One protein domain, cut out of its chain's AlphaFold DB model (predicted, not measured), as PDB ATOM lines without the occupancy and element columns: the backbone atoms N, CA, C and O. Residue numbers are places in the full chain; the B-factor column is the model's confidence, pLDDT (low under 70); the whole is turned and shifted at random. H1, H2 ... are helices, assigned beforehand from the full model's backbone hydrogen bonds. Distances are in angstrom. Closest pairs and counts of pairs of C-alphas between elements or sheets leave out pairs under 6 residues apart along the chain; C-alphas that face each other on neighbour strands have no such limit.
ATOM      1  N   HIS A 281     -19.866  -0.376 -51.491       85.88
ATOM      2  CA  HIS A 281     -18.428  -0.433 -51.246       85.88
ATOM      3  C   HIS A 281     -17.945   0.927 -50.731       85.88
ATOM      4  O   HIS A 281     -18.696   1.906 -50.712       85.88
ATOM      5  N   GLY A 282     -16.689   1.008 -50.283       85.44
ATOM      6  CA  GLY A 282     -16.138   2.214 -49.646       85.44
ATOM      7  C   GLY A 282     -16.236   3.489 -50.499       85.44
ATOM      8  O   GLY A 282     -16.283   4.585 -49.940       85.44
ATOM      9  N   GLY A 283     -16.330   3.332 -51.824       88.56
ATOM     10  CA  GLY A 283     -16.466   4.414 -52.801       88.56
ATOM     11  C   GLY A 283     -17.902   4.871 -53.087       88.56
ATOM     12  O   GLY A 283     -18.070   5.841 -53.818       88.56
ATOM     13  N   VAL A 284     -18.928   4.216 -52.535       88.25
ATOM     14  CA  VAL A 284     -20.329   4.617 -52.753       88.25
ATOM     15  C   VAL A 284     -20.639   5.884 -51.958       88.25
ATOM     16  O   VAL A 284     -20.227   6.020 -50.800       88.25
ATOM     17  N   ASP A 285     -21.374   6.815 -52.565       90.69
ATOM     18  CA  ASP A 285     -21.785   8.059 -51.914       90.69
ATOM     19  C   ASP A 285     -22.500   7.779 -50.568       90.69
ATOM     20  O   ASP A 285     -23.312   6.851 -50.490       90.69
ATOM     21  N   PRO A 286     -22.194   8.505 -49.475       89.00
ATOM     22  CA  PRO A 286     -22.826   8.273 -48.176       89.00
ATOM     23  C   PRO A 286     -24.355   8.414 -48.171       89.00
ATOM     24  O   PRO A 286     -25.009   7.678 -47.435       89.00
ATOM     25  N   GLN A 287     -24.932   9.316 -48.976       89.50
ATOM     26  CA  GLN A 287     -26.388   9.464 -49.079       89.50
ATOM     27  C   GLN A 287     -26.997   8.287 -49.835       89.50
ATOM     28  O   GLN A 287     -28.025   7.765 -49.411       89.50
ATOM     29  N   LEU A 288     -26.332   7.821 -50.898       87.19
ATOM     30  CA  LEU A 288     -26.768   6.622 -51.611       87.19
ATOM     31  C   LEU A 288     -26.682   5.387 -50.708       87.19
ATOM     32  O   LEU A 288     -27.629   4.621 -50.660       87.19
ATOM     33  N   ARG A 289     -25.621   5.248 -49.902       86.06
ATOM     34  CA  ARG A 289     -25.526   4.188 -48.883       86.06
ATOM     35  C   ARG A 289     -26.666   4.251 -47.871       86.06
ATOM     36  O   ARG A 289     -27.224   3.214 -47.538       86.06
ATOM     37  N   GLN A 290     -27.018   5.441 -47.386       84.81
ATOM     38  CA  GLN A 290     -28.143   5.608 -46.466       84.81
ATOM     39  C   GLN A 290     -29.474   5.219 -47.123       84.81
ATOM     40  O   GLN A 290     -30.251   4.484 -46.519       84.81
ATOM     41  N   ALA A 291     -29.703   5.641 -48.370       86.25
ATOM     42  CA  ALA A 291     -30.877   5.245 -49.143       86.25
ATOM     43  C   ALA A 291     -30.922   3.724 -49.369       86.25
ATOM     44  O   ALA A 291     -31.976   3.120 -49.195       86.25
ATOM     45  N   THR A 292     -29.775   3.096 -49.647       83.19
ATOM     46  CA  THR A 292     -29.633   1.638 -49.738       83.19
ATOM     47  C   THR A 292     -30.017   0.953 -48.436       83.19
ATOM     48  O   THR A 292     -30.780  -0.009 -48.453       83.19
ATOM     49  N   PHE A 293     -29.560   1.459 -47.288       81.19
ATOM     50  CA  PHE A 293     -29.936   0.900 -45.988       81.19
ATOM     51  C   PHE A 293     -31.430   1.042 -45.697       81.19
ATOM     52  O   PHE A 293     -32.056   0.098 -45.218       81.19
ATOM     53  N   GLU A 294     -32.017   2.195 -46.009       80.81
ATOM     54  CA  GLU A 294     -33.449   2.438 -45.822       80.81
ATOM     55  C   GLU A 294     -34.311   1.613 -46.791       80.81
ATOM     56  O   GLU A 294     -35.399   1.176 -46.413       80.81
ATOM     57  N   GLY A 295     -33.795   1.330 -47.991       80.38
ATOM     58  CA  GLY A 295     -34.384   0.435 -48.989       80.38
ATOM     59  C   GLY A 295     -34.178  -1.060 -48.718       80.38
ATOM     60  O   GLY A 295     -34.700  -1.887 -49.463       80.38
ATOM     61  N   GLY A 296     -33.452  -1.430 -47.656       72.12
ATOM     62  CA  GLY A 296     -33.208  -2.825 -47.273       72.12
ATOM     63  C   GLY A 296     -32.021  -3.499 -47.973       72.12
ATOM     64  O   GLY A 296     -31.879  -4.719 -47.889       72.12
ATOM     65  N   GLY A 297     -31.154  -2.741 -48.641       63.47
ATOM     66  CA  GLY A 297     -29.945  -3.256 -49.273       63.47
ATOM     67  C   GLY A 297     -28.935  -3.813 -48.268       63.47
ATOM     68  O   GLY A 297     -28.757  -3.292 -47.164       63.47
ATOM     69  N   SER A 298     -28.277  -4.910 -48.654       55.94
ATOM     70  CA  SER A 298     -27.337  -5.645 -47.810       55.94
ATOM     71  C   SER A 298     -25.898  -5.497 -48.289       55.94
ATOM     72  O   SER A 298     -25.594  -5.776 -49.444       55.94
ATOM     73  N   GLY A 299     -25.001  -5.103 -47.395       57.75
ATOM     74  CA  GLY A 299     -23.750  -4.465 -47.773       57.75
ATOM     75  C   GLY A 299     -22.713  -4.400 -46.653       57.75
ATOM     76  O   GLY A 299     -22.672  -3.450 -45.875       57.75
ATOM     77  N   TRP A 300     -21.880  -5.429 -46.527       53.81
ATOM     78  CA  TRP A 300     -20.981  -5.573 -45.382       53.81
ATOM     79  C   TRP A 300     -19.732  -4.688 -45.494       53.81
ATOM     80  O   TRP A 300     -19.029  -4.715 -46.501       53.81
ATOM     81  N   TYR A 301     -19.420  -3.925 -44.437       56.56
ATOM     82  CA  TYR A 301     -18.165  -3.170 -44.333       56.56
ATOM     83  C   TYR A 301     -17.534  -3.315 -42.939       56.56
ATOM     84  O   TYR A 301     -18.184  -2.984 -41.942       56.56
ATOM     85  N   PRO A 302     -16.256  -3.726 -42.824       43.44
ATOM     86  CA  PRO A 302     -15.589  -3.924 -41.544       43.44
ATOM     87  C   PRO A 302     -15.028  -2.595 -41.016       43.44
ATOM     88  O   PRO A 302     -13.822  -2.398 -40.884       43.44
ATOM     89  N   LYS A 303     -15.897  -1.638 -40.687       41.69
ATOM     90  CA  LYS A 303     -15.558  -0.615 -39.687       41.69
ATOM     91  C   LYS A 303     -16.177  -1.076 -38.376       41.69
ATOM     92  O   LYS A 303     -17.396  -1.100 -38.278       41.69
ATOM     93  N   LYS A 304     -15.321  -1.465 -37.415       40.25
ATOM     94  CA  LYS A 304     -15.648  -1.820 -36.017       40.25
ATOM     95  C   LYS A 304     -17.002  -1.247 -35.587       40.25
ATOM     96  O   LYS A 304     -17.101  -0.041 -35.391       40.25
ATOM     97  N   TYR A 305     -17.991  -2.132 -35.497       49.81
ATOM     98  CA  TYR A 305     -19.405  -1.895 -35.227       49.81
ATOM     99  C   TYR A 305     -19.728  -0.710 -34.299       49.81
ATOM    100  O   TYR A 305     -19.415  -0.751 -33.109       49.81
ATOM    101  N   PRO A 306     -20.494   0.267 -34.820       51.22
ATOM    102  CA  PRO A 306     -21.512   0.962 -34.042       51.22
ATOM    103  C   PRO A 306     -22.895   0.954 -34.732       51.22
ATOM    104  O   PRO A 306     -23.783   1.679 -34.304       51.22
ATOM    105  N   TYR A 307     -23.104   0.159 -35.794       62.56
ATOM    106  CA  TYR A 307     -24.312   0.233 -36.638       62.56
ATOM    107  C   TYR A 307     -25.183  -1.031 -36.657       62.56
ATOM    108  O   TYR A 307     -26.025  -1.158 -37.541       62.56
ATOM    109  N   GLU A 308     -25.033  -1.964 -35.709       67.69
ATOM    110  CA  GLU A 308     -25.846  -3.200 -35.671       67.69
ATOM    111  C   GLU A 308     -27.358  -2.937 -35.763       67.69
ATOM    112  O   GLU A 308     -28.081  -3.703 -36.398       67.69
ATOM    113  N   GLU A 309     -27.844  -1.833 -35.189       71.44
ATOM    114  CA  GLU A 309     -29.263  -1.465 -35.230       71.44
ATOM    115  C   GLU A 309     -29.788  -1.170 -36.639       71.44
ATOM    116  O   GLU A 309     -30.938  -1.503 -36.926       71.44
ATOM    117  N   LEU A 310     -28.959  -0.623 -37.538       69.12
ATOM    118  CA  LEU A 310     -29.355  -0.391 -38.934       69.12
ATOM    119  C   LEU A 310     -29.565  -1.716 -39.677       69.12
ATOM    120  O   LEU A 310     -30.446  -1.826 -40.526       69.12
ATOM    121  N   TRP A 311     -28.817  -2.750 -39.297       73.44
ATOM    122  CA  TRP A 311     -28.863  -4.060 -39.939       73.44
ATOM    123  C   TRP A 311     -29.963  -4.983 -39.413       73.44
ATOM    124  O   TRP A 311     -30.388  -5.902 -40.116       73.44
ATOM    125  N   ARG A 312     -30.480  -4.733 -38.201       74.25
ATOM    126  CA  ARG A 312     -31.545  -5.550 -37.588       74.25
ATOM    127  C   ARG A 312     -32.828  -5.625 -38.414       74.25
ATOM    128  O   ARG A 312     -33.601  -6.552 -38.205       74.25
ATOM    129  N   ARG A 313     -33.075  -4.685 -39.333       75.75
ATOM    130  CA  ARG A 313     -34.234  -4.749 -40.241       75.75
ATOM    131  C   ARG A 313     -34.037  -5.737 -41.392       75.75
ATOM    132  O   ARG A 313     -35.008  -6.359 -41.808       75.75
ATOM    133  N   SER A 314     -32.805  -5.911 -41.865       77.62
ATOM    134  CA  SER A 314     -32.494  -6.786 -43.002       77.62
ATOM    135  C   SER A 314     -32.189  -8.225 -42.574       77.62
ATOM    136  O   SER A 314     -32.505  -9.163 -43.302       77.62
ATOM    137  N   PHE A 315     -31.634  -8.427 -41.373       84.31
ATOM    138  CA  PHE A 315     -31.256  -9.758 -40.878       84.31
ATOM    139  C   PHE A 315     -32.388 -10.788 -40.721       84.31
ATOM    140  O   PHE A 315     -32.134 -11.948 -41.038       84.31
ATOM    141  N   PRO A 316     -33.623 -10.439 -40.298       88.81
ATOM    142  CA  PRO A 316     -34.694 -11.424 -40.123       88.81
ATOM    143  C   PRO A 316     -35.061 -12.173 -41.410       88.81
ATOM    144  O   PRO A 316     -35.630 -13.257 -41.341       88.81
ATOM    145  N   ASN A 317     -34.734 -11.599 -42.572       86.81
ATOM    146  CA  ASN A 317     -35.048 -12.152 -43.887       86.81
ATOM    147  C   ASN A 317     -33.800 -12.615 -44.658       86.81
ATOM    148  O   ASN A 317     -33.905 -12.930 -45.846       86.81
ATOM    149  N   LEU A 318     -32.621 -12.641 -44.026       89.44
ATOM    150  CA  LEU A 318     -31.386 -13.063 -44.680       89.44
ATOM    151  C   LEU A 318     -31.420 -14.579 -44.923       89.44
ATOM    152  O   LEU A 318     -31.334 -15.363 -43.984       89.44
ATOM    153  N   LYS A 319     -31.559 -14.983 -46.192       89.38
ATOM    154  CA  LYS A 319     -31.628 -16.402 -46.594       89.38
ATOM    155  C   LYS A 319     -30.299 -16.969 -47.074       89.38
ATOM    156  O   LYS A 319     -30.043 -18.152 -46.890       89.38
ATOM    157  N   PHE A 320     -29.475 -16.138 -47.703       91.06
ATOM    158  CA  PHE A 320     -28.228 -16.565 -48.326       91.06
ATOM    159  C   PHE A 320     -27.118 -15.574 -48.003       91.06
ATOM    160  O   PHE A 320     -27.336 -14.363 -47.995       91.06
ATOM    161  N   VAL A 321     -25.920 -16.104 -47.777       92.25
ATOM    162  CA  VAL A 321     -24.680 -15.334 -47.698       92.25
ATOM    163  C   VAL A 321     -23.724 -15.950 -48.707       92.25
ATOM    164  O   VAL A 321     -23.368 -17.119 -48.588       92.25
ATOM    165  N   LEU A 322     -23.345 -15.174 -49.721       92.31
ATOM    166  CA  LEU A 322     -22.349 -15.585 -50.703       92.31
ATOM    167  C   LEU A 322     -20.996 -15.001 -50.301       92.31
ATOM    168  O   LEU A 322     -20.883 -13.797 -50.077       92.31
ATOM    169  N   LEU A 323     -19.982 -15.859 -50.231       91.69
ATOM    170  CA  LEU A 323     -18.593 -15.468 -50.024       91.69
ATOM    171  C   LEU A 323     -17.816 -15.835 -51.287       91.69
ATOM    172  O   LEU A 323     -17.686 -17.014 -51.619       91.69
ATOM    173  N   GLU A 324     -17.346 -14.823 -52.007       86.88
ATOM    174  CA  GLU A 324     -16.502 -14.981 -53.192       86.88
ATOM    175  C   GLU A 324     -15.028 -14.912 -52.755       86.88
ATOM    176  O   GLU A 324     -14.683 -14.115 -51.889       86.88
ATOM    177  N   GLU A 325     -14.183 -15.795 -53.302       79.81
ATOM    178  CA  GLU A 325     -12.722 -15.806 -53.084       79.81
ATOM    179  C   GLU A 325     -12.258 -15.955 -51.623       79.81
ATOM    180  O   GLU A 325     -11.419 -15.220 -51.113       79.81
TER     181      GLU A 325
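This is residues 281 to 325 of the 589 residues of an uncharacterized protein of Puccinia sorghi (UniProt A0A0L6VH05). Look here for little regular structure: the short helix H1 stands at one end, a wide loop, residues 295 to 307, swings out from it and comes back to the one-turn helix H2, and a tail sticks out with residues 319 to 325. The printed part has 45 residues with two named helices, H1 then H2, which hold 13 of them, and no named strand; the class is all helix. It is only just compact, close to loose, with a radius of gyration of the C-alphas of 11.2 A and spans of 27 by 27 by 20 A.

Start at H1, residues 286 to 294, where every O i to N i+4 pair is within hydrogen-bond range. H2, residues 308 to 311, is too short for such a pair; its one O i to N i+3 pair is within range. The two are close but not clearly touching: their closest C-alphas, of Phe 293 and Leu 310, are 7.2 A apart.

Find C-alpha 286 at (-22.826, 8.273, -48.176); H1 runs 12.3 A to C-alpha 294. H2 ends at C-alpha 311, (-28.863, -4.060, -39.939).

The farthest C-alphas, of Gln 287 and Glu 325, are 29.0 A apart. The link from H1 to H2 is long, and the printed part has no cut. Expect pLDDT under 70 at residues 297 to 308 and 310.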